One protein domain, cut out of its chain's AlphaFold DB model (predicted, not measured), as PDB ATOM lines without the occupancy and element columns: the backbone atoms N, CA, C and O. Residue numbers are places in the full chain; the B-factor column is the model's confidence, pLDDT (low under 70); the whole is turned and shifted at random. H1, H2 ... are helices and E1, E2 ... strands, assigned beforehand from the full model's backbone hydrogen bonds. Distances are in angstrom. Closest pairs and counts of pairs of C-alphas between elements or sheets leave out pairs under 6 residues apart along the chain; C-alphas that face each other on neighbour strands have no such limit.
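What this domain is: This is residues 52 to 237 of the 256 residues of an uncharacterized protein of Dietzia cinnamea (UniProt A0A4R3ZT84). A seven-stranded sheet curls back on itself like part of a barrel, with the leaf E4, E3, E6 facing the leaf E1, E2, E5 and E7 as the hinge. H1 runs over E6 and E7 with H3 next to it, while H4 and H5 form a pair of helices reaching away from E4 at one end of the length. Along the 186 printed residues come E1 E2 E3 H1 H2 H3 H4 H5 E4 E5 E6 E7; the sheet's order is E4 E3 E6 E7 E1 E2 E5, mixed, and the class is mixed, helices and strands. The whole is compact, with a radius of gyration of the C-alphas of 16.3 A, yet elongated, spanning 54 by 35 by 28 A.

Where its parts are: Find C-alpha 52 at (83.262, 176.877, 63.306), where E1, residues 52 to 58, begins. E2 is residues 61 to 67, and E3, residues 74 to 82, runs 25.4 A. Next come H1, residues 83 to 95, 18.2 A; H2, residues 98 to 102; and H3, residues 111 to 122, 16.1 A. H4, residues 137 to 148, begins at (73.706, 177.282, 44.330), and H5, residues 154 to 166, runs 18.4 A. Then follow E4, residues 180 to 184; E5, residues 189 to 195; E6, residues 206 to 214, 26.6 A; and E7, residues 228 to 236, 25.1 A, ending at (81.977, 184.640, 70.971).

How they stand to each other: Start at the strongly twisted sheet, where E4 and E5 are the edge strands. E3 and E6 are antiparallel, with N 77 and O 211 at 2.9 A. E6 and E7 form a hairpin, with N 208 and O 233 at 2.8 A. E7 and E1 are parallel, with N 236 and O 54 at 3.3 A. E1 and E2 form a hairpin too, with N 55 and O 63 at 2.9 A. H1 is on the sheet at a height of 8.4 A, over E6 and E7, along the strands. H1, with residues 85 to 89 alone, touches H3 at a steep tilt of 40 degrees, opposite ways; the C-alphas of Tyr 89 and Leu 113 are closest, 7.3 A. H3 and H4 only graze the sheet, and H2 touches no helix. H4 and H5 touch at a steep tilt of 56 degrees, opposite ways; the C-alphas of Leu 141 and Val 161 are closest, 6.4 A. In all five helices, every O i to N i+4 pair is within hydrogen-bond range.

The domain as a whole: Look from Glu 151 to Ser 203, whose C-alphas are the two farthest apart, 54.5 A. The printed part has no cut. The links H3 to H4, H5 to E4 and E6 to E7 are long. Mean pLDDT of the printed part is 75.6; 54 residues are under 70, among them 98 to 109, 164 to 180 and 214 to 228.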
ATOM      1  N   ALA A  52      83.840 175.612  63.696       85.69
ATOM      2  CA  ALA A  52      83.262 176.877  63.306       85.69
ATOM      3  C   ALA A  52      83.372 177.905  64.432       85.69
ATOM      4  O   ALA A  52      83.468 177.581  65.616       85.69
ATOM      5  N   SER A  53      83.390 179.175  64.051       88.25
ATOM      6  CA  SER A  53      83.291 180.281  64.995       88.25
ATOM      7  C   SER A  53      82.567 181.451  64.360       88.25
ATOM      8  O   SER A  53      82.810 181.761  63.189       88.25
ATOM      9  N   LEU A  54      81.761 182.132  65.166       91.06
ATOM     10  CA  LEU A  54      81.019 183.318  64.777       91.06
ATOM     11  C   LEU A  54      81.591 184.543  65.502       91.06
ATOM     12  O   LEU A  54      81.804 184.520  66.714       91.06
ATOM     13  N   THR A  55      81.880 185.604  64.749       90.69
ATOM     14  CA  THR A  55      82.339 186.893  65.289       90.69
ATOM     15  C   THR A  55      81.363 187.988  64.889       90.69
ATOM     16  O   THR A  55      81.153 188.201  63.697       90.69
ATOM     17  N   ASP A  56      80.806 188.695  65.875       90.44
ATOM     18  CA  ASP A  56      80.000 189.899  65.651       90.44
ATOM     19  C   ASP A  56      80.882 191.058  65.151       90.44
ATOM     20  O   ASP A  56      81.879 191.433  65.782       90.44
ATOM     21  N   GLU A  57      80.516 191.618  64.001       87.25
ATOM     22  CA  GLU A  57      81.137 192.800  63.393       87.25
ATOM     23  C   GLU A  57      80.268 194.068  63.547       87.25
ATOM     24  O   GLU A  57      80.658 195.155  63.105       87.25
ATOM     25  N   GLY A  58      79.113 193.948  64.208       84.94
ATOM     26  CA  GLY A  58      78.148 195.005  64.484       84.94
ATOM     27  C   GLY A  58      77.068 195.150  63.410       84.94
ATOM     28  O   GLY A  58      77.238 194.778  62.252       84.94
ATOM     29  N   GLU A  59      75.930 195.749  63.779       86.00
ATOM     30  CA  GLU A  59      74.802 196.016  62.861       86.00
ATOM     31  C   GLU A  59      74.251 194.750  62.165       86.00
ATOM     32  O   GLU A  59      73.799 194.805  61.018       86.00
ATOM     33  N   GLY A  60      74.299 193.596  62.843       82.44
ATOM     34  CA  GLY A  60      73.862 192.314  62.281       82.44
ATOM     35  C   GLY A  60      74.806 191.750  61.214       82.44
ATOM     36  O   GLY A  60      74.369 190.934  60.401       82.44
ATOM     37  N   LYS A  61      76.063 192.211  61.186       86.88
ATOM     38  CA  LYS A  61      77.154 191.651  60.383       86.88
ATOM     39  C   LYS A  61      77.915 190.635  61.202       86.88
ATOM     40  O   LYS A  61      78.299 190.919  62.333       86.88
ATOM     41  N   TYR A  62      78.204 189.504  60.583       86.25
ATOM     42  CA  TYR A  62      78.978 188.453  61.208       86.25
ATOM     43  C   TYR A  62      80.050 187.934  60.263       86.25
ATOM     44  O   TYR A  62      79.784 187.669  59.087       86.25
ATOM     45  N   ALA A  63      81.243 187.725  60.813       88.31
ATOM     46  CA  ALA A  63      82.266 186.907  60.190       88.31
ATOM     47  C   ALA A  63      82.121 185.467  60.688       88.31
ATOM     48  O   ALA A  63      82.189 185.198  61.891       88.31
ATOM     49  N   VAL A  64      81.948 184.537  59.753       88.06
ATOM     50  CA  VAL A  64      81.882 183.102  60.027       88.06
ATOM     51  C   VAL A  64      83.180 182.472  59.569       88.06
ATOM     52  O   VAL A  64      83.516 182.547  58.392       88.06
ATOM     53  N   SER A  65      83.926 181.863  60.484       88.62
ATOM     54  CA  SER A  65      85.117 181.091  60.126       88.62
ATOM     55  C   SER A  65      84.842 179.612  60.288       88.62
ATOM     56  O   SER A  65      84.295 179.206  61.308       88.62
ATOM     57  N   TYR A  66      85.264 178.822  59.310       87.44
ATOM     58  CA  TYR A  66      85.151 177.373  59.326       87.44
ATOM     59  C   TYR A  66      86.491 176.752  58.943       87.44
ATOM     60  O   TYR A  66      87.087 177.091  57.920       87.44
ATOM     61  N   THR A  67      86.991 175.862  59.795       86.94
ATOM     62  CA  THR A  67      88.212 175.093  59.544       86.94
ATOM     63  C   THR A  67      87.826 173.691  59.117       86.94
ATOM     64  O   THR A  67      87.254 172.975  59.927       86.94
ATOM     65  N   ASN A  68      88.175 173.293  57.894       84.38
ATOM     66  CA  ASN A  68      87.901 171.957  57.373       84.38
ATOM     67  C   ASN A  68      88.888 170.942  57.972       84.38
ATOM     68  O   ASN A  68      90.063 170.892  57.596       84.38
ATOM     69  N   GLY A  69      88.408 170.133  58.915       79.06
ATOM     70  CA  GLY A  69      89.159 169.045  59.543       79.06
ATOM     71  C   GLY A  69      89.133 167.722  58.770       79.06
ATOM     72  O   GLY A  69      89.782 166.763  59.202       79.06
ATOM     73  N   SER A  70      88.407 167.661  57.652       76.44
ATOM     74  CA  SER A  70      88.224 166.454  56.851       76.44
ATOM     75  C   SER A  70      89.426 166.179  55.931       76.44
ATOM     76  O   SER A  70      90.334 166.998  55.755       76.44
ATOM     77  N   SER A  71      89.450 164.988  55.325       75.69
ATOM     78  CA  SER A  71      90.436 164.613  54.300       75.69
ATOM     79  C   SER A  71      90.092 165.095  52.887       75.69
ATOM     80  O   SER A  71      90.889 164.859  51.971       75.69
ATOM     81  N   HIS A  72      88.946 165.752  52.710       75.56
ATOM     82  CA  HIS A  72      88.378 166.125  51.417       75.56
ATOM     83  C   HIS A  72      88.181 167.635  51.323       75.56
ATOM     84  O   HIS A  72      88.088 168.331  52.333       75.56
ATOM     85  N   ASP A  73      88.135 168.138  50.096       78.31
ATOM     86  CA  ASP A  73      87.685 169.502  49.850       78.31
ATOM     87  C   ASP A  73      86.154 169.525  49.966       78.31
ATOM     88  O   ASP A  73      85.476 168.579  49.546       78.31
ATOM     89  N   LEU A  74      85.630 170.579  50.591       79.06
ATOM     90  CA  LEU A  74      84.226 170.686  50.974       79.06
ATOM     91  C   LEU A  74      83.511 171.791  50.209       79.06
ATOM     92  O   LEU A  74      84.067 172.867  49.991       79.06
ATOM     93  N   ALA A  75      82.245 171.531  49.901       79.25
ATOM     94  CA  ALA A  75      81.264 172.513  49.467       79.25
ATOM     95  C   ALA A  75      80.302 172.798  50.629       79.25
ATOM     96  O   ALA A  75      79.523 171.937  51.027       79.25
ATOM     97  N   CYS A  76      80.370 173.996  51.195       80.19
ATOM     98  CA  CYS A  76      79.678 174.382  52.416       80.19
ATOM     99  C   CYS A  76      78.629 175.461  52.167       80.19
ATOM    100  O   CYS A  76      78.857 176.434  51.444       80.19
ATOM    101  N   PHE A  77      77.507 175.343  52.856       80.69
ATOM    102  CA  PHE A  77      76.527 176.405  53.012       80.69
ATOM    103  C   PHE A  77      76.161 176.548  54.482       80.69
ATOM    104  O   PHE A  77      76.528 175.733  55.323       80.69
ATOM    105  N   GLY A  78      75.436 177.603  54.810       81.56
ATOM    106  CA  GLY A  78      74.945 177.767  56.161       81.56
ATOM    107  C   GLY A  78      74.226 179.081  56.351       81.56
ATOM    108  O   GLY A  78      74.094 179.891  55.425       81.56
ATOM    109  N   ALA A  79      73.768 179.282  57.573       87.19
ATOM    110  CA  ALA A  79      73.040 180.471  57.961       87.19
ATOM    111  C   ALA A  79      73.416 180.908  59.372       87.19
ATOM    112  O   ALA A  79      73.878 180.112  60.187       87.19
ATOM    113  N   VAL A  80      73.194 182.192  59.630       88.38
ATOM    114  CA  VAL A  80      73.258 182.822  60.943       88.38
ATOM    115  C   VAL A  80      71.845 183.248  61.327       88.38
ATOM    116  O   VAL A  80      71.134 183.854  60.521       88.38
ATOM    117  N   LEU A  81      71.445 182.912  62.546       92.31
ATOM    118  CA  LEU A  81      70.107 183.089  63.111       92.31
ATOM    119  C   LEU A  81      70.224 183.275  64.646       92.31
ATOM    120  O   LEU A  81      71.348 183.238  65.154       92.31
ATOM    121  N   PRO A  82      69.140 183.541  65.404       94.38
ATOM    122  CA  PRO A  82      69.219 183.598  66.868       94.38
ATOM    123  C   PRO A  82      69.837 182.317  67.454       94.38
ATOM    124  O   PRO A  82      69.549 181.233  66.957       94.38
ATOM    125  N   GLU A  83      70.677 182.441  68.486       93.31
ATOM    126  CA  GLU A  83      71.487 181.345  69.059       93.31
ATOM    127  C   GLU A  83      70.655 180.109  69.423       93.31
ATOM    128  O   GLU A  83      70.990 179.011  68.989       93.31
ATOM    129  N   ASP A  84      69.542 180.289  70.141       92.25
ATOM    130  CA  ASP A  84      68.666 179.176  70.532       92.25
ATOM    131  C   ASP A  84      68.115 178.437  69.296       92.25
ATOM    132  O   ASP A  84      68.159 177.212  69.222       92.25
ATOM    133  N   LEU A  85      67.691 179.187  68.274       90.00
ATOM    134  CA  LEU A  85      67.148 178.618  67.039       90.00
ATOM    135  C   LEU A  85      68.236 177.951  66.180       90.00
ATOM    136  O   LEU A  85      67.977 176.950  65.516       90.00
ATOM    137  N   ALA A  86      69.460 178.490  66.187       87.12
ATOM    138  CA  ALA A  86      70.615 177.862  65.544       87.12
ATOM    139  C   ALA A  86      70.957 176.528  66.209       87.12
ATOM    140  O   ALA A  86      71.247 175.558  65.510       87.12
ATOM    141  N   HIS A  87      70.912 176.480  67.540       85.69
ATOM    142  CA  HIS A  87      71.164 175.268  68.302       85.69
ATOM    143  C   HIS A  87      70.097 174.206  68.028       85.69
ATOM    144  O   HIS A  87      70.449 173.081  67.683       85.69
ATOM    145  N   ASP A  88      68.815 174.573  68.086       85.88
ATOM    146  CA  ASP A  88      67.714 173.649  67.801       85.88
ATOM    147  C   ASP A  88      67.784 173.121  66.357       85.88
ATOM    148  O   ASP A  88      67.641 171.921  66.121       85.88
ATOM    149  N   TYR A  89      68.104 173.988  65.389       83.44
ATOM    150  CA  TYR A  89      68.311 173.574  63.998       83.44
ATOM    151  C   TYR A  89      69.526 172.668  63.818       83.44
ATOM    152  O   TYR A  89      69.463 171.696  63.067       83.44
ATOM    153  N   TYR A  90      70.625 172.941  64.519       81.94
ATOM    154  CA  TYR A  90      71.782 172.054  64.534       81.94
ATOM    155  C   TYR A  90      71.431 170.668  65.089       81.94
ATOM    156  O   TYR A  90      71.781 169.677  64.456       81.94
ATOM    157  N   GLU A  91      70.751 170.585  66.235       81.75
ATOM    158  CA  GLU A  91      70.400 169.308  66.870       81.75
ATOM    159  C   GLU A  91      69.454 168.480  65.989       81.75
ATOM    160  O   GLU A  91      69.662 167.274  65.835       81.75
ATOM    161  N   GLU A  92      68.471 169.127  65.352       80.88
ATOM    162  CA  GLU A  92      67.567 168.478  64.397       80.88
ATOM    163  C   GLU A  92      68.351 167.880  63.224       80.88
ATOM    164  O   GLU A  92      68.265 166.686  62.933       80.88
ATOM    165  N   LEU A  93      69.200 168.690  62.592       76.81
ATOM    166  CA  LEU A  93      70.008 168.258  61.458       76.81
ATOM    167  C   LEU A  93      71.047 167.196  61.841       76.81
ATOM    168  O   LEU A  93      71.301 166.272  61.069       76.81
ATOM    169  N   ALA A  94      71.664 167.299  63.017       74.75
ATOM    170  CA  ALA A  94      72.630 166.318  63.507       74.75
ATOM    171  C   ALA A  94      71.961 164.973  63.839       74.75
ATOM    172  O   ALA A  94      72.596 163.922  63.715       74.75
ATOM    173  N   GLY A  95      70.688 165.001  64.247       73.88
ATOM    174  CA  GLY A  95      69.870 163.825  64.535       73.88
ATOM    175  C   GLY A  95      69.120 163.244  63.333       73.88
ATOM    176  O   GLY A  95      68.604 162.130  63.446       73.88
ATOM    177  N   ALA A  96      69.058 163.964  62.210       72.88
ATOM    178  CA  ALA A  96      68.254 163.595  61.051       72.88
ATOM    179  C   ALA A  96      68.735 162.312  60.352       72.88
ATOM    180  O   ALA A  96      69.937 162.047  60.216       72.88
ATOM    181  N   ASP A  97      67.782 161.544  59.820       71.56
ATOM    182  CA  ASP A  97      68.076 160.477  58.865       71.56
ATOM    183  C   ASP A  97      68.338 161.089  57.483       71.56
ATOM    184  O   ASP A  97      67.455 161.224  56.636       71.56
ATOM    185  N   TRP A  98      69.590 161.487  57.256       69.31
ATOM    186  CA  TRP A  98      70.026 162.063  55.985       69.31
ATOM    187  C   TRP A  98      69.835 161.119  54.794       69.31
ATOM    188  O   TRP A  98      69.716 161.600  53.669       69.31
ATOM    189  N   GLU A  99      69.797 159.800  55.002       64.75
ATOM    190  CA  GLU A  99      69.524 158.850  53.922       64.75
ATOM    191  C   GLU A  99      68.060 158.966  53.486       64.75
ATOM    192  O   GLU A  99      67.789 159.169  52.299       64.75
ATOM    193  N   ALA A 100      67.132 158.929  54.445       64.50
ATOM    194  CA  ALA A 100      65.705 159.102  54.188       64.50
ATOM    195  C   ALA A 100      65.385 160.502  53.636       64.50
ATOM    196  O   ALA A 100      64.639 160.635  52.663       64.50
ATOM    197  N   ALA A 101      66.003 161.544  54.190       62.81
ATOM    198  CA  ALA A 101      65.814 162.919  53.749       62.81
ATOM    199  C   ALA A 101      66.312 163.175  52.322       62.81
ATOM    200  O   ALA A 101      65.596 163.747  51.500       62.81
ATOM    201  N   LEU A 102      67.521 162.712  51.981       61.50
ATOM    202  CA  LEU A 102      68.050 162.843  50.620       61.50
ATOM    203  C   LEU A 102      67.266 161.987  49.614       61.50
ATOM    204  O   LEU A 102      67.204 162.336  48.435       61.50
ATOM    205  N   ALA A 103      66.649 160.891  50.067       61.25
ATOM    206  CA  ALA A 103      65.717 160.097  49.271       61.25
ATOM    207  C   ALA A 103      64.318 160.738  49.145       61.25
ATOM    208  O   ALA A 103      63.502 160.262  48.350       61.25
ATOM    209  N   GLY A 104      64.041 161.821  49.882       60.44
ATOM    210  CA  GLY A 104      62.737 162.487  49.927       60.44
ATOM    211  C   GLY A 104      61.654 161.666  50.633       60.44
ATOM    212  O   GLY A 104      60.468 161.834  50.344       60.44
ATOM    213  N   GLU A 105      62.051 160.734  51.499       65.19
ATOM    214  CA  GLU A 105      61.149 159.884  52.281       65.19
ATOM    215  C   GLU A 105      60.735 160.541  53.605       65.19
ATOM    216  O   GLU A 105      59.646 160.254  54.108       65.19
ATOM    217  N   GLU A 106      61.564 161.451  54.123       65.44
ATOM    218  CA  GLU A 106      61.323 162.231  55.337       65.44
ATOM    219  C   GLU A 106      61.717 163.699  55.133       65.44
ATOM    220  O   GLU A 106      62.599 164.017  54.333       65.44
ATOM    221  N   ASP A 107      61.048 164.596  55.855       64.62
ATOM    222  CA  ASP A 107      61.417 166.009  55.898       64.62
ATOM    223  C   ASP A 107      62.556 166.209  56.915       64.62
ATOM    224  O   ASP A 107      62.555 165.590  57.977       64.62
ATOM    225  N   LEU A 108      63.522 167.080  56.599       61.78
ATOM    226  CA  LEU A 108      64.705 167.336  57.440       61.78
ATOM    227  C   LEU A 108      64.428 168.148  58.708       61.78
ATOM    228  O   LEU A 108      65.304 168.220  59.563       61.78
ATOM    229  N   ALA A 109      63.284 168.826  58.783       63.38
ATOM    230  CA  ALA A 109      62.988 169.748  59.864       63.38
ATOM    231  C   ALA A 109      61.591 169.508  60.427       63.38
ATOM    232  O   ALA A 109      60.602 169.470  59.686       63.38
ATOM    233  N   ASP A 110      61.515 169.432  61.754       79.38
ATOM    234  CA  ASP A 110      60.271 169.560  62.492       79.38
ATOM    235  C   ASP A 110      59.460 170.790  62.005       79.38
ATOM    236  O   ASP A 110      59.999 171.897  61.886       79.38
ATOM    237  N   PRO A 111      58.154 170.639  61.710       81.00
ATOM    238  CA  PRO A 111      57.341 171.737  61.189       81.00
ATOM    239  C   PRO A 111      57.216 172.953  62.118       81.00
ATOM    240  O   PRO A 111      56.977 174.059  61.626       81.00
ATOM    241  N   GLU A 112      57.308 172.771  63.439       85.81
ATOM    242  CA  GLU A 112      57.306 173.881  64.398       85.81
ATOM    243  C   GLU A 112      58.630 174.644  64.306       85.81
ATOM    244  O   GLU A 112      58.611 175.865  64.138       85.81
ATOM    245  N   LEU A 113      59.757 173.927  64.275       84.44
ATOM    246  CA  LEU A 113      61.084 174.514  64.070       84.44
ATOM    247  C   LEU A 113      61.188 175.260  62.730       84.44
ATOM    248  O   LEU A 113      61.673 176.393  62.677       84.44
ATOM    249  N   GLN A 114      60.664 174.681  61.647       81.00
ATOM    250  CA  GLN A 114      60.620 175.342  60.341       81.00
ATOM    251  C   GLN A 114      59.813 176.647  60.393       81.00
ATOM    252  O   GLN A 114      60.230 177.660  59.831       81.00
ATOM    253  N   ALA A 115      58.679 176.661  61.100       85.00
ATOM    254  CA  ALA A 115      57.873 177.868  61.252       85.00
ATOM    255  C   ALA A 115      58.601 178.968  62.050       85.00
ATOM    256  O   ALA A 115      58.413 180.156  61.768       85.00
ATOM    257  N   GLU A 116      59.434 178.597  63.024       88.00
ATOM    258  CA  GLU A 116      60.269 179.539  63.773       88.00
ATOM    259  C   GLU A 116      61.395 180.123  62.911       88.00
ATOM    260  O   GLU A 116      61.604 181.341  62.924       88.00
ATOM    261  N   ILE A 117      62.044 179.297  62.085       83.75
ATOM    262  CA  ILE A 117      63.030 179.745  61.087       83.75
ATOM    263  C   ILE A 117      62.386 180.718  60.093       83.75
ATOM    264  O   ILE A 117      62.922 181.806  59.859       83.75
ATOM    265  N   ASP A 118      61.202 180.397  59.570       81.50
ATOM    266  CA  ASP A 118      60.469 181.263  58.638       81.50
ATOM    267  C   ASP A 118      60.067 182.597  59.286       81.50
ATOM    268  O   ASP A 118      60.108 183.659  58.648       81.50
ATOM    269  N   ALA A 119      59.695 182.569  60.569       85.12
ATOM    270  CA  ALA A 119      59.374 183.767  61.334       85.12
ATOM    271  C   ALA A 119      60.615 184.645  61.556       85.12
ATOM    272  O   ALA A 119      60.544 185.861  61.341       85.12
ATOM    273  N   ALA A 120      61.754 184.049  61.921       83.19
ATOM    274  CA  ALA A 120      63.026 184.753  62.081       83.19
ATOM    275  C   ALA A 120      63.496 185.371  60.754       83.19
ATOM    276  O   ALA A 120      63.860 186.551  60.710       83.19
ATOM    277  N   ALA A 121      63.405 184.621  59.653       82.06
ATOM    278  CA  ALA A 121      63.712 185.108  58.313       82.06
ATOM    279  C   ALA A 121      62.803 186.280  57.913       82.06
ATOM    280  O   ALA A 121      63.291 187.324  57.476       82.06
ATOM    281  N   SER A 122      61.493 186.160  58.147       82.12
ATOM    282  CA  SER A 122      60.511 187.218  57.864       82.12
ATOM    283  C   SER A 122      60.737 188.484  58.697       82.12
ATOM    284  O   SER A 122      60.438 189.589  58.239       82.12
ATOM    285  N   ALA A 123      61.270 188.342  59.912       83.44
ATOM    286  CA  ALA A 123      61.667 189.457  60.770       83.44
ATOM    287  C   ALA A 123      63.018 190.085  60.369       83.44
ATOM    288  O   ALA A 123      63.380 191.143  60.883       83.44
ATOM    289  N   GLY A 124      63.750 189.470  59.435       80.12
ATOM    290  CA  GLY A 124      65.080 189.902  59.008       80.12
ATOM    291  C   GLY A 124      66.211 189.458  59.940       80.12
ATOM    292  O   GLY A 124      67.323 189.958  59.791       80.12
ATOM    293  N   HIS A 125      65.945 188.527  60.860       89.00
ATOM    294  CA  HIS A 125      66.888 187.984  61.846       89.00
ATOM    295  C   HIS A 125      67.592 186.704  61.373       89.00
ATOM    296  O   HIS A 125      68.166 185.973  62.172       89.00
ATOM    297  N   MET A 126      67.557 186.436  60.069       86.62
ATOM    298  CA  MET A 126      68.296 185.352  59.436       86.62
ATOM    299  C   MET A 126      69.181 185.917  58.329       86.62
ATOM    300  O   MET A 126      68.782 186.829  57.600       86.62
ATOM    301  N   ALA A 127      70.375 185.355  58.193       82.62
ATOM    302  CA  ALA A 127      71.312 185.676  57.133       82.62
ATOM    303  C   ALA A 127      71.951 184.407  56.582       82.62
ATOM    304  O   ALA A 127      72.399 183.560  57.348       82.62
ATOM    305  N   PHE A 128      72.063 184.292  55.263       83.94
ATOM    306  CA  PHE A 128      72.864 183.230  54.657       83.94
ATOM    307  C   PHE A 128      74.351 183.574  54.710       83.94
ATOM    308  O   PHE A 128      74.740 184.740  54.596       83.94
ATOM    309  N   ILE A 129      75.180 182.545  54.862       82.81
ATOM    310  CA  ILE A 129      76.634 182.666  54.836       82.81
ATOM    311  C   ILE A 129      77.096 182.784  53.386       82.81
ATOM    312  O   ILE A 129      76.846 181.910  52.557       82.81
ATOM    313  N   THR A 130      77.808 183.865  53.093       78.31
ATOM    314  CA  THR A 130      78.286 184.203  51.753       78.31
ATOM    315  C   THR A 130      79.800 184.378  51.752       78.31
ATOM    316  O   THR A 130      80.361 185.196  52.484       78.31
ATOM    317  N   GLY A 131      80.487 183.587  50.936       71.94
ATOM    318  CA  GLY A 131      81.906 183.735  50.643       71.94
ATOM    319  C   GLY A 131      82.154 184.688  49.479       71.94
ATOM    320  O   GLY A 131      81.252 185.040  48.724       71.94
ATOM    321  N   THR A 132      83.400 185.127  49.323       65.44
ATOM    322  CA  THR A 132      83.800 186.035  48.230       65.44
ATOM    323  C   THR A 132      84.122 185.312  46.920       65.44
ATOM    324  O   THR A 132      84.248 185.947  45.876       65.44
ATOM    325  N   ASP A 133      84.285 183.997  46.992       64.19
ATOM    326  CA  ASP A 133      84.727 183.077  45.944       64.19
ATOM    327  C   ASP A 133      83.765 181.890  45.758       64.19
ATOM    328  O   ASP A 133      84.067 180.954  45.019       64.19
ATOM    329  N   GLY A 134      82.603 181.937  46.416       62.72
ATOM    330  CA  GLY A 134      81.570 180.920  46.280       62.72
ATOM    331  C   GLY A 134      80.900 180.932  44.906       62.72
ATOM    332  O   GLY A 134      80.962 181.907  44.152       62.72
ATOM    333  N   VAL A 135      80.226 179.834  44.587       68.44
ATOM    334  CA  VAL A 135      79.447 179.671  43.351       68.44
ATOM    335  C   VAL A 135      77.962 179.745  43.660       68.44
ATOM    336  O   VAL A 135      77.538 179.342  44.739       68.44
ATOM    337  N   GLY A 136      77.154 180.244  42.725       69.00
ATOM    338  CA  GLY A 136      75.705 180.236  42.901       69.00
ATOM    339  C   GLY A 136      75.192 178.808  43.095       69.00
ATOM    340  O   GLY A 136      75.618 177.894  42.389       69.00
ATOM    341  N   PHE A 137      74.264 178.604  44.030       68.62
ATOM    342  CA  PHE A 137      73.706 177.282  44.330       68.62
ATOM    343  C   PHE A 137      73.103 176.595  43.092       68.62
ATOM    344  O   PHE A 137      73.277 175.397  42.895       68.62
ATOM    345  N   VAL A 138      72.475 177.362  42.196       71.94
ATOM    346  CA  VAL A 138      71.956 176.856  40.912       71.94
ATOM    347  C   VAL A 138      73.082 176.338  40.011       71.94
ATOM    348  O   VAL A 138      72.961 175.269  39.413       71.94
ATOM    349  N   ASP A 139      74.199 177.063  39.930       73.06
ATOM    350  CA  ASP A 139      75.363 176.640  39.145       73.06
ATOM    351  C   ASP A 139      76.013 175.389  39.750       73.06
ATOM    352  O   ASP A 139      76.445 174.497  39.017       73.06
ATOM    353  N   TYR A 140      76.017 175.294  41.083       69.94
ATOM    354  CA  TYR A 140      76.441 174.103  41.810       69.94
ATOM    355  C   TYR A 140      75.547 172.891  41.501       69.94
ATOM    356  O   TYR A 140      76.062 171.841  41.116       69.94
ATOM    357  N   LEU A 141      74.218 173.036  41.571       71.62
ATOM    358  CA  LEU A 141      73.274 171.972  41.206       71.62
ATOM    359  C   LEU A 141      73.470 171.513  39.759       71.62
ATOM    360  O   LEU A 141      73.524 170.311  39.491       71.62
ATOM    361  N   ARG A 142      73.638 172.459  38.829       75.00
ATOM    362  CA  ARG A 142      73.905 172.159  37.418       75.00
ATOM    363  C   ARG A 142      75.175 171.325  37.257       75.00
ATOM    364  O   ARG A 142      75.153 170.314  36.553       75.00
ATOM    365  N   ALA A 143      76.269 171.727  37.906       71.56
ATOM    366  CA  ALA A 143      77.531 170.988  37.875       71.56
ATOM    367  C   ALA A 143      77.370 169.578  38.463       71.56
ATOM    368  O   ALA A 143      77.867 168.608  37.885       71.56
ATOM    369  N   MET A 144      76.612 169.452  39.553       71.69
ATOM    370  CA  MET A 144      76.347 168.175  40.207       71.69
ATOM    371  C   MET A 144      75.565 167.204  39.326       71.69
ATOM    372  O   MET A 144      75.992 166.060  39.144       71.69
ATOM    373  N   ILE A 145      74.469 167.661  38.724       72.50
ATOM    374  CA  ILE A 145      73.658 166.846  37.813       72.50
ATOM    375  C   ILE A 145      74.489 166.442  36.595       72.50
ATOM    376  O   ILE A 145      74.502 165.270  36.227       72.50
ATOM    377  N   LYS A 146      75.235 167.381  35.997       71.38
ATOM    378  CA  LYS A 146      76.058 167.098  34.815       71.38
ATOM    379  C   LYS A 146      77.163 166.087  35.104       71.38
ATOM    380  O   LYS A 146      77.501 165.294  34.233       71.38
ATOM    381  N   ASN A 147      77.729 166.101  36.307       68.00
ATOM    382  CA  ASN A 147      78.710 165.102  36.696       68.00
ATOM    383  C   ASN A 147      78.078 163.716  36.908       68.00
ATOM    384  O   ASN A 147      78.658 162.714  36.496       68.00
ATOM    385  N   ALA A 148      76.905 163.656  37.541       64.19
ATOM    386  CA  ALA A 148      76.196 162.398  37.774       64.19
ATOM    387  C   ALA A 148      75.666 161.772  36.468       64.19
ATOM    388  O   ALA A 148      75.688 160.550  36.327       64.19
ATOM    389  N   TYR A 149      75.248 162.607  35.511       70.50
ATOM    390  CA  TYR A 149      74.658 162.208  34.229       70.50
ATOM    391  C   TYR A 149      75.334 162.955  33.064       70.50
ATOM    392  O   TYR A 149      74.746 163.862  32.463       70.50
ATOM    393  N   PRO A 150      76.592 162.614  32.727       74.50
ATOM    394  CA  PRO A 150      77.375 163.337  31.719       74.50
ATOM    395  C   PRO A 150      76.758 163.300  30.316       74.50
ATOM    396  O   PRO A 150      77.062 164.154  29.478       74.50
ATOM    397  N   GLU A 151      75.901 162.319  30.045       82.81
ATOM    398  CA  GLU A 151      75.165 162.154  28.797       82.81
ATOM    399  C   GLU A 151      73.939 163.062  28.654       82.81
ATOM    400  O   GLU A 151      73.468 163.229  27.524       82.81
ATOM    401  N   MET A 152      73.432 163.655  29.743       82.12
ATOM    402  CA  MET A 152      72.274 164.549  29.679       82.12
ATOM    403  C   MET A 152      72.593 165.799  28.867       82.12
ATOM    404  O   MET A 152      73.662 166.411  28.981       82.12
ATOM    405  N   THR A 153      71.635 166.213  28.049       91.88
ATOM    406  CA  THR A 153      71.674 167.502  27.366       91.88
ATOM    407  C   THR A 153      71.497 168.638  28.366       91.88
ATOM    408  O   THR A 153      70.935 168.458  29.440       91.88
ATOM    409  N   ASP A 154      71.951 169.838  28.010       88.12
ATOM    410  CA  ASP A 154      71.832 170.986  28.916       88.12
ATOM    411  C   ASP A 154      70.362 171.306  29.241       88.12
ATOM    412  O   ASP A 154      70.060 171.710  30.353       88.12
ATOM    413  N   ALA A 155      69.431 171.039  28.316       90.69
ATOM    414  CA  ALA A 155      67.999 171.208  28.562       90.69
ATOM    415  C   ALA A 155      67.445 170.217  29.603       90.69
ATOM    416  O   ALA A 155      66.639 170.612  30.437       90.69
ATOM    417  N   GLU A 156      67.888 168.957  29.571       84.38
ATOM    418  CA  GLU A 156      67.502 167.944  30.569       84.38
ATOM    419  C   GLU A 156      68.096 168.270  31.946       84.38
ATOM    420  O   GLU A 156      67.448 168.058  32.967       84.38
ATOM    421  N   VAL A 157      69.306 168.842  31.978       80.81
ATOM    422  CA  VAL A 157      69.912 169.329  33.223       80.81
ATOM    423  C   VAL A 157      69.104 170.484  33.811       80.81
ATOM    424  O   VAL A 157      68.815 170.444  35.003       80.81
ATOM    425  N   GLU A 158      68.707 171.484  33.016       85.81
ATOM    426  CA  GLU A 158      67.870 172.585  33.526       85.81
ATOM    427  C   GLU A 158      66.512 172.082  34.042       85.81
ATOM    428  O   GLU A 158      66.070 172.524  35.097       85.81
ATOM    429  N   GLU A 159      65.885 171.111  33.370       83.19
ATOM    430  CA  GLU A 159      64.626 170.508  33.839       83.19
ATOM    431  C   GLU A 159      64.799 169.825  35.207       83.19
ATOM    432  O   GLU A 159      63.961 169.981  36.095       83.19
ATOM    433  N   MET A 160      65.916 169.122  35.421       76.12
ATOM    434  CA  MET A 160      66.234 168.532  36.724       76.12
ATOM    435  C   MET A 160      66.566 169.575  37.796       76.12
ATOM    436  O   MET A 160      66.189 169.387  38.953       76.12
ATOM    437  N   VAL A 161      67.263 170.660  37.442       76.25
ATOM    438  CA  VAL A 161      67.518 171.777  38.365       76.25
ATOM    439  C   VAL A 161      66.195 172.395  38.809       76.25
ATOM    440  O   VAL A 161      65.986 172.563  40.008       76.25
ATOM    441  N   ASP A 162      65.291 172.685  37.874       78.00
ATOM    442  CA  ASP A 162      63.978 173.257  38.178       78.00
ATOM    443  C   ASP A 162      63.154 172.313  39.065       78.00
ATOM    444  O   ASP A 162      62.614 172.745  40.083       78.00
ATOM    445  N   MET A 163      63.153 171.008  38.771       71.75
ATOM    446  CA  MET A 163      62.507 170.011  39.627       71.75
ATOM    447  C   MET A 163      63.062 169.999  41.058       71.75
ATOM    448  O   MET A 163      62.278 169.929  42.000       71.75
ATOM    449  N   LEU A 164      64.385 170.062  41.235       67.25
ATOM    450  CA  LEU A 164      65.017 170.064  42.563       67.25
ATOM    451  C   LEU A 164      64.757 171.359  43.340       67.25
ATOM    452  O   LEU A 164      64.678 171.339  44.567       67.25
ATOM    453  N   ARG A 165      64.604 172.486  42.639       66.81
ATOM    454  CA  ARG A 165      64.181 173.753  43.253       66.81
ATOM    455  C   ARG A 165      62.733 173.680  43.721       66.81
ATOM    456  O   ARG A 165      62.417 174.116  44.822       66.81
ATOM    457  N   GLU A 166      61.861 173.100  42.902       63.75
ATOM    458  CA  GLU A 166      60.438 172.953  43.209       63.75
ATOM    459  C   GLU A 166      60.155 171.872  44.265       63.75
ATOM    460  O   GLU A 166      59.170 171.988  44.996       63.75
ATOM    461  N   SER A 167      61.000 170.837  44.381       54.28
ATOM    462  CA  SER A 167      60.800 169.723  45.319       54.28
ATOM    463  C   SER A 167      61.128 170.057  46.771       54.28
ATOM    464  O   SER A 167      60.840 169.247  47.646       54.28
ATOM    465  N   GLY A 168      61.702 171.232  47.048       49.97
ATOM    466  CA  GLY A 168      61.760 171.783  48.402       49.97
ATOM    467  C   GLY A 168      62.542 170.955  49.424       49.97
ATOM    468  O   GLY A 168      62.386 171.203  50.613       49.97
ATOM    469  N   THR A 169      63.414 170.027  49.007       45.50
ATOM    470  CA  THR A 169      64.197 169.158  49.917       45.50
ATOM    471  C   THR A 169      65.114 169.953  50.863       45.50
ATOM    472  O   THR A 169      65.614 169.420  51.844       45.50
ATOM    473  N   TYR A 170      65.290 171.251  50.605       45.19
ATOM    474  CA  TYR A 170      66.005 172.194  51.463       45.19
ATOM    475  C   TYR A 170      65.180 173.455  51.803       45.19
ATOM    476  O   TYR A 170      65.752 174.483  52.155       45.19
ATOM    477  N   GLY A 171      63.849 173.405  51.663       43.72
ATOM    478  CA  GLY A 171      62.914 174.505  51.940       43.72
ATOM    479  C   GLY A 171      63.071 175.758  51.059       43.72
ATOM    480  O   GLY A 171      63.920 175.839  50.167       43.72
ATOM    481  N   ASP A 172      62.282 176.800  51.359       44.78
ATOM    482  CA  ASP A 172      62.438 178.160  50.792       44.78
ATOM    483  C   ASP A 172      63.824 178.772  51.095       44.78
ATOM    484  O   ASP A 172      64.271 179.750  50.478       44.78
ATOM    485  N   LEU A 173      64.578 178.124  51.988       42.34
ATOM    486  CA  LEU A 173      65.960 178.417  52.313       42.34
ATOM    487  C   LEU A 173      66.928 178.259  51.148       42.34
ATOM    488  O   LEU A 173      68.012 178.810  51.286       42.34
ATOM    489  N   LEU A 174      66.557 177.717  49.977       46.38
ATOM    490  CA  LEU A 174      67.424 177.671  48.779       46.38
ATOM    491  C   LEU A 174      66.852 178.326  47.499       46.38
ATOM    492  O   LEU A 174      67.507 178.310  46.461       46.38
ATOM    493  N   ASN A 175      65.689 178.988  47.568       44.81
ATOM    494  CA  ASN A 175      64.980 179.494  46.376       44.81
ATOM    495  C   ASN A 175      65.514 180.795  45.735       44.81
ATOM    496  O   ASN A 175      65.093 181.132  44.628       44.81
ATOM    497  N   ASP A 176      66.456 181.495  46.377       47.31
ATOM    498  CA  ASP A 176      67.001 182.771  45.891       47.31
ATOM    499  C   ASP A 176      68.393 182.605  45.268       47.31
ATOM    500  O   ASP A 176      69.292 182.007  45.867       47.31
ATOM    501  N   ASP A 177      68.594 183.255  44.118       43.53
ATOM    502  CA  ASP A 177      69.825 183.281  43.301       43.53
ATOM    503  C   ASP A 177      71.069 183.861  44.021       43.53
ATOM    504  O   ASP A 177      72.149 183.959  43.441       43.53
ATOM    505  N   VAL A 178      70.936 184.278  45.284       48.31
ATOM    506  CA  VAL A 178      71.981 184.939  46.091       48.31
ATOM    507  C   VAL A 178      72.771 183.940  46.951       48.31
ATOM    508  O   VAL A 178      73.734 184.305  47.623       48.31
ATOM    509  N   LYS A 179      72.378 182.665  46.954       61.50
ATOM    510  CA  LYS A 179      72.948 181.658  47.854       61.50
ATOM    511  C   LYS A 179      74.226 181.096  47.254       61.50
ATOM    512  O   LYS A 179      74.202 180.465  46.197       61.50
ATOM    513  N   LEU A 180      75.338 181.380  47.925       65.50
ATOM    514  CA  LEU A 180      76.660 180.929  47.522       65.50
ATOM    515  C   LEU A 180      77.001 179.623  48.234       65.50
ATOM    516  O   LEU A 180      76.916 179.530  49.457       65.50
ATOM    517  N   VAL A 181      77.419 178.635  47.453       72.44
ATOM    518  CA  VAL A 181      78.133 177.462  47.943       72.44
ATOM    519  C   VAL A 181      79.593 177.858  48.082       72.44
ATOM    520  O   VAL A 181      80.221 178.311  47.123       72.44
ATOM    521  N   ASN A 182      80.114 177.714  49.289       78.75
ATOM    522  CA  ASN A 182      81.449 178.142  49.658       78.75
ATOM    523  C   ASN A 182      82.397 176.951  49.675       78.75
ATOM    524  O   ASN A 182      82.077 175.924  50.265       78.75
ATOM    525  N   PHE A 183      83.576 177.087  49.081       80.69
ATOM    526  CA  PHE A 183      84.547 175.999  49.073       80.69
ATOM    527  C   PHE A 183      85.536 176.115  50.230       80.69
ATOM    528  O   PHE A 183      85.955 177.212  50.618       80.69
ATOM    529  N   VAL A 184      85.910 174.968  50.791       80.44
ATOM    530  CA  VAL A 184      86.939 174.879  51.828       80.44
ATOM    531  C   VAL A 184      87.855 173.718  51.508       80.44
ATOM    532  O   VAL A 184      87.485 172.554  51.669       80.44
ATOM    533  N   ASP A 185      89.074 174.035  51.087       82.50
ATOM    534  CA  ASP A 185      90.094 173.024  50.831       82.50
ATOM    535  C   ASP A 185      90.419 172.260  52.126       82.50
ATOM    536  O   ASP A 185      90.386 172.814  53.236       82.50
ATOM    537  N   LYS A 186      90.784 170.986  52.002       82.50
ATOM    538  CA  LYS A 186      91.143 170.135  53.145       82.50
ATOM    539  C   LYS A 186      92.225 170.765  54.029       82.50
ATOM    540  O   LYS A 186      93.279 171.200  53.556       82.50
ATOM    541  N   GLY A 187      91.999 170.765  55.341       82.94
ATOM    542  CA  GLY A 187      92.951 171.287  56.326       82.94
ATOM    543  C   GLY A 187      93.130 172.809  56.307       82.94
ATOM    544  O   GLY A 187      94.055 173.308  56.953       82.94
ATOM    545  N   THR A 188      92.293 173.540  55.568       87.56
ATOM    546  CA  THR A 188      92.317 175.007  55.506       87.56
ATOM    547  C   THR A 188      91.202 175.629  56.340       87.56
ATOM    548  O   THR A 188      90.271 174.953  56.782       87.56
ATOM    549  N   THR A 189      91.320 176.933  56.581       87.62
ATOM    550  CA  THR A 189      90.273 177.741  57.207       87.62
ATOM    551  C   THR A 189      89.773 178.754  56.190       87.62
ATOM    552  O   THR A 189      90.575 179.524  55.659       87.62
ATOM    553  N   SER A 190      88.461 178.780  55.981       87.12
ATOM    554  CA  SER A 190      87.773 179.801  55.192       87.12
ATOM    555  C   SER A 190      87.008 180.744  56.115       87.12
ATOM    556  O   SER A 190      86.533 180.341  57.179       87.12
ATOM    557  N   THR A 191      86.895 182.006  55.703       87.12
ATOM    558  CA  THR A 191      86.095 183.021  56.397       87.12
ATOM    559  C   THR A 191      85.097 183.628  55.425       87.12
ATOM    560  O   THR A 191      85.450 184.008  54.307       87.12
ATOM    561  N   TRP A 192      83.857 183.735  55.874       87.56
ATOM    562  CA  TRP A 192      82.705 184.186  55.108       87.56
ATOM    563  C   TRP A 192      81.953 185.273  55.866       87.56
ATOM    564  O   TRP A 192      82.145 185.449  57.070       87.56
ATOM    565  N   ALA A 193      81.083 185.988  55.162       85.00
ATOM    566  CA  ALA A 193      80.256 187.035  55.736       85.00
ATOM    567  C   ALA A 193      78.786 186.610  55.779       85.00
ATOM    568  O   ALA A 193      78.278 185.991  54.841       85.00
ATOM    569  N   ALA A 194      78.085 187.006  56.834       85.12
ATOM    570  CA  ALA A 194      76.634 186.936  56.922       85.12
ATOM    571  C   ALA A 194      76.088 188.294  57.380       85.12
ATOM    572  O   ALA A 194      76.644 188.926  58.277       85.12
ATOM    573  N   GLN A 195      75.007 188.755  56.753       85.06
ATOM    574  CA  GLN A 195      74.362 190.029  57.072       85.06
ATOM    575  C   GLN A 195      72.865 189.819  57.269       85.06
ATOM    576  O   GLN A 195      72.147 189.497  56.322       85.06
ATOM    577  N   MET A 196      72.392 190.062  58.487       83.25
ATOM    578  CA  MET A 196      70.965 190.100  58.791       83.25
ATOM    579  C   MET A 196      70.339 191.377  58.230       83.25
ATOM    580  O   MET A 196      70.973 192.438  58.212       83.25
ATOM    581  N   GLY A 197      69.079 191.292  57.800       78.75
ATOM    582  CA  GLY A 197      68.305 192.468  57.392       78.75
ATOM    583  C   GLY A 197      67.977 193.387  58.573       78.75
ATOM    584  O   GLY A 197      67.864 194.603  58.406       78.75
ATOM    585  N   VAL A 198      67.861 192.805  59.769       86.00
ATOM    586  CA  VAL A 198      67.646 193.495  61.041       86.00
ATOM    587  C   VAL A 198      68.549 192.854  62.093       86.00
ATOM    588  O   VAL A 198      68.470 191.652  62.337       86.00
ATOM    589  N   ALA A 199      69.400 193.663  62.730       88.50
ATOM    590  CA  ALA A 199      70.250 193.201  63.825       88.50
ATOM    591  C   ALA A 199      69.409 192.627  64.977       88.50
ATOM    592  O   ALA A 199      68.310 193.119  65.253       88.50
ATOM    593  N   LEU A 200      69.943 191.608  65.651       90.06
ATOM    594  CA  LEU A 200      69.312 191.045  66.839       90.06
ATOM    595  C   LEU A 200      69.252 192.085  67.974       90.06
ATOM    596  O   LEU A 200      70.079 193.006  68.026       90.06
ATOM    597  N   PRO A 201      68.277 191.971  68.890       90.50
ATOM    598  CA  PRO A 201      68.275 192.741  70.129       90.50
ATOM    599  C   PRO A 201      69.560 192.511  70.942       90.50
ATOM    600  O   PRO A 201      70.057 191.397  70.994       90.50
ATOM    601  N   GLU A 202      70.043 193.519  71.681       85.69
ATOM    602  CA  GLU A 202      71.261 193.405  72.522       85.69
ATOM    603  C   GLU A 202      71.198 192.293  73.595       85.69
ATOM    604  O   GLU A 202      72.215 191.933  74.186       85.69
ATOM    605  N   SER A 203      69.997 191.798  73.913       88.44
ATOM    606  CA  SER A 203      69.779 190.699  74.860       88.44
ATOM    607  C   SER A 203      69.911 189.309  74.242       88.44
ATOM    608  O   SER A 203      69.893 188.331  74.984       88.44
ATOM    609  N   GLU A 204      69.977 189.226  72.919       90.38
ATOM    610  CA  GLU A 204      70.061 187.991  72.151       90.38
ATOM    611  C   GLU A 204      71.440 187.894  71.503       90.38
ATOM    612  O   GLU A 204      72.095 188.902  71.239       90.38
ATOM    613  N   LYS A 205      71.878 186.663  71.261       92.62
ATOM    614  CA  LYS A 205      73.099 186.366  70.520       92.62
ATOM    615  C   LYS A 205      72.752 185.651  69.231       92.62
ATOM    616  O   LYS A 205      71.678 185.052  69.117       92.62
ATOM    617  N   ALA A 206      73.682 185.672  68.290       92.56
ATOM    618  CA  ALA A 206      73.591 184.844  67.105       92.56
ATOM    619  C   ALA A 206      74.248 183.468  67.298       92.56
ATOM    620  O   ALA A 206      75.245 183.307  68.005       92.56
ATOM    621  N   GLY A 207      73.701 182.485  66.591       91.19
ATOM    622  CA  GLY A 207      74.333 181.205  66.315       91.19
ATOM    623  C   GLY A 207      74.393 180.965  64.808       91.19
ATOM    624  O   GLY A 207      73.638 181.553  64.028       91.19
ATOM    625  N   GLY A 208      75.329 180.127  64.384       87.31
ATOM    626  CA  GLY A 208      75.516 179.731  62.998       87.31
ATOM    627  C   GLY A 208      75.430 178.222  62.843       87.31
ATOM    628  O   GLY A 208      76.016 177.490  63.636       87.31
ATOM    629  N   VAL A 209      74.750 177.767  61.795       84.69
ATOM    630  CA  VAL A 209      74.750 176.360  61.379       84.69
ATOM    631  C   VAL A 209      75.416 176.270  60.018       84.69
ATOM    632  O   VAL A 209      75.007 176.955  59.075       84.69
ATOM    633  N   ILE A 210      76.456 175.448  59.926       84.56
ATOM    634  CA  ILE A 210      77.218 175.211  58.698       84.56
ATOM    635  C   ILE A 210      77.025 173.757  58.306       84.56
ATOM    636  O   ILE A 210      77.245 172.874  59.128       84.56
ATOM    637  N   ILE A 211      76.636 173.526  57.056       81.94
ATOM    638  CA  ILE A 211      76.462 172.204  56.466       81.94
ATOM    639  C   ILE A 211      77.413 172.090  55.279       81.94
ATOM    640  O   ILE A 211      77.363 172.898  54.349       81.94
ATOM    641  N   CYS A 212      78.289 171.095  55.306       79.75
ATOM    642  CA  CYS A 212      79.305 170.875  54.289       79.75
ATOM    643  C   CYS A 212      79.147 169.511  53.631       79.75
ATOM    644  O   CYS A 212      78.869 168.519  54.297       79.75
ATOM    645  N   PHE A 213      79.375 169.475  52.323       75.62
ATOM    646  CA  PHE A 213      79.233 168.302  51.481       75.62
ATOM    647  C   PHE A 213      80.588 167.950  50.864       75.62
ATOM    648  O   PHE A 213      81.233 168.815  50.264       75.62
ATOM    649  N   ASN A 214      81.018 166.686  50.963       69.31
ATOM    650  CA  ASN A 214      82.074 166.194  50.071       69.31
ATOM    651  C   ASN A 214      81.514 166.049  48.661       69.31
ATOM    652  O   ASN A 214      80.326 165.790  48.463       69.31
ATOM    653  N   GLY A 215      82.417 166.107  47.690       54.75
ATOM    654  CA  GLY A 215      82.109 165.713  46.324       54.75
ATOM    655  C   GLY A 215      82.238 166.831  45.309       54.75
ATOM    656  O   GLY A 215      81.939 166.558  44.160       54.75
ATOM    657  N   PHE A 216      82.722 168.026  45.681       56.00
ATOM    658  CA  PHE A 216      83.116 169.079  44.735       56.00
ATOM    659  C   PHE A 216      84.335 169.854  45.241       56.00
ATOM    660  O   PHE A 216      84.280 170.492  46.290       56.00
ATOM    661  N   GLY A 217      85.429 169.810  44.475       51.28
ATOM    662  CA  GLY A 217      86.563 170.721  44.642       51.28
ATOM    663  C   GLY A 217      86.308 172.077  43.974       51.28
ATOM    664  O   GLY A 217      85.390 172.230  43.167       51.28
ATOM    665  N   SER A 218      87.167 173.058  44.258       53.28
ATOM    666  CA  SER A 218      87.146 174.402  43.645       53.28
ATOM    667  C   SER A 218      87.330 174.410  42.116       53.28
ATOM    668  O   SER A 218      87.109 175.424  41.454       53.28
ATOM    669  N   ASP A 219      87.711 173.272  41.537       55.75
ATOM    670  CA  ASP A 219      87.818 173.008  40.103       55.75
ATOM    671  C   ASP A 219      86.564 172.340  39.499       55.75
ATOM    672  O   ASP A 219      86.578 171.967  38.325       55.75
ATOM    673  N   PHE A 220      85.484 172.210  40.280       51.69
ATOM    674  CA  PHE A 220      84.244 171.496  39.945       51.69
ATOM    675  C   PHE A 220      84.437 169.999  39.667       51.69
ATOM    676  O   PHE A 220      83.560 169.359  39.080       51.69
ATOM    677  N   THR A 221      85.558 169.413  40.090       50.53
ATOM    678  CA  THR A 221      85.763 167.972  39.967       50.53
ATOM    679  C   THR A 221      85.019 167.265  41.088       50.53
ATOM    680  O   THR A 221      85.337 167.432  42.270       50.53
ATOM    681  N   ALA A 222      84.044 166.440  40.714       52.88
ATOM    682  CA  ALA A 222      83.358 165.589  41.664       52.88
ATOM    683  C   ALA A 222      84.069 164.252  41.826       52.88
ATOM    684  O   ALA A 222      84.427 163.601  40.844       52.88
ATOM    685  N   SER A 223      84.308 163.861  43.074       49.06
ATOM    686  CA  SER A 223      85.229 162.765  43.381       49.06
ATOM    687  C   SER A 223      84.600 161.587  44.123       49.06
ATOM    688  O   SER A 223      85.052 160.467  43.897       49.06
ATOM    689  N   GLU A 224      83.570 161.779  44.957       48.78
ATOM    690  CA  GLU A 224      83.037 160.722  45.835       48.78
ATOM    691  C   GLU A 224      81.543 160.892  46.175       48.78
ATOM    692  O   GLU A 224      80.940 161.927  45.895       48.78
ATOM    693  N   VAL A 225      80.957 159.840  46.766       51.75
ATOM    694  CA  VAL A 225      79.595 159.821  47.328       51.75
ATOM    695  C   VAL A 225      79.486 160.847  48.460       51.75
ATOM    696  O   VAL A 225      80.431 161.043  49.222       51.75
ATOM    697  N   THR A 226      78.323 161.489  48.563       55.56
ATOM    698  CA  THR A 226      78.018 162.565  49.508       55.56
ATOM    699  C   THR A 226      78.349 162.206  50.963       55.56
ATOM    700  O   THR A 226      77.810 161.249  51.519       55.56
ATOM    701  N   TYR A 227      79.203 163.022  51.582       67.69
ATOM    702  CA  TYR A 227      79.436 163.105  53.031       67.69
ATOM    703  C   TYR A 227      78.850 164.422  53.514       67.69
ATOM    704  O   TYR A 227      79.071 165.421  52.836       67.69
ATOM    705  N   VAL A 228      78.144 164.424  54.644       68.12
ATOM    706  CA  VAL A 228      77.541 165.629  55.230       68.12
ATOM    707  C   VAL A 228      78.187 165.892  56.587       68.12
ATOM    708  O   VAL A 228      78.177 165.024  57.457       68.12
ATOM    709  N   GLU A 229      78.747 167.082  56.768       74.12
ATOM    710  CA  GLU A 229      79.261 167.572  58.048       74.12
ATOM    711  C   GLU A 229      78.422 168.753  58.514       74.12
ATOM    712  O   GLU A 229      78.079 169.611  57.702       74.12
ATOM    713  N   ILE A 230      78.109 168.802  59.808       72.94
ATOM    714  CA  ILE A 230      77.286 169.852  60.401       72.94
ATOM    715  C   ILE A 230      78.006 170.400  61.617       72.94
ATOM    716  O   ILE A 230      78.390 169.634  62.498       72.94
ATOM    717  N   GLU A 231      78.173 171.714  61.663       80.12
ATOM    718  CA  GLU A 231      78.901 172.392  62.728       80.12
ATOM    719  C   GLU A 231      78.098 173.589  63.245       80.12
ATOM    720  O   GLU A 231      77.605 174.412  62.464       80.12
ATOM    721  N   HIS A 232      77.999 173.687  64.572       81.69
ATOM    722  CA  HIS A 232      77.402 174.824  65.265       81.69
ATOM    723  C   HIS A 232      78.475 175.853  65.640       81.69
ATOM    724  O   HIS A 232      79.539 175.513  66.160       81.69
ATOM    725  N   ALA A 233      78.193 177.130  65.396       82.56
ATOM    726  CA  ALA A 233      79.055 178.250  65.739       82.56
ATOM    727  C   ALA A 233      78.317 179.215  66.666       82.56
ATOM    728  O   ALA A 233      77.353 179.847  66.252       82.56
ATOM    729  N   GLU A 234      78.806 179.400  67.885       86.25
ATOM    730  CA  GLU A 234      78.252 180.397  68.803       86.25
ATOM    731  C   GLU A 234      78.960 181.744  68.644       86.25
ATOM    732  O   GLU A 234      80.174 181.808  68.402       86.25
ATOM    733  N   GLU A 235      78.213 182.835  68.820       87.12
ATOM    734  CA  GLU A 235      78.784 184.171  68.940       87.12
ATOM    735  C   GLU A 235      79.676 184.261  70.191       87.12
ATOM    736  O   GLU A 235      79.228 184.303  71.343       87.12
ATOM    737  N   GLY A 236      80.986 184.311  69.955       75.25
ATOM    738  CA  GLY A 236      81.977 184.640  70.971       75.25
ATOM    739  C   GLY A 236      82.273 186.136  70.957       75.25
ATOM    740  O   GLY A 236      82.394 186.733  69.890       75.25
ATOM    741  N   GLN A 237      82.464 186.749  72.133       46.59
ATOM    742  CA  GLN A 237      82.959 188.129  72.205       46.59
ATOM    743  C   GLN A 237      84.250 188.239  71.390       46.59
ATOM    744  O   GLN A 237      85.264 187.638  71.755       46.59
TER     745      GLN A 237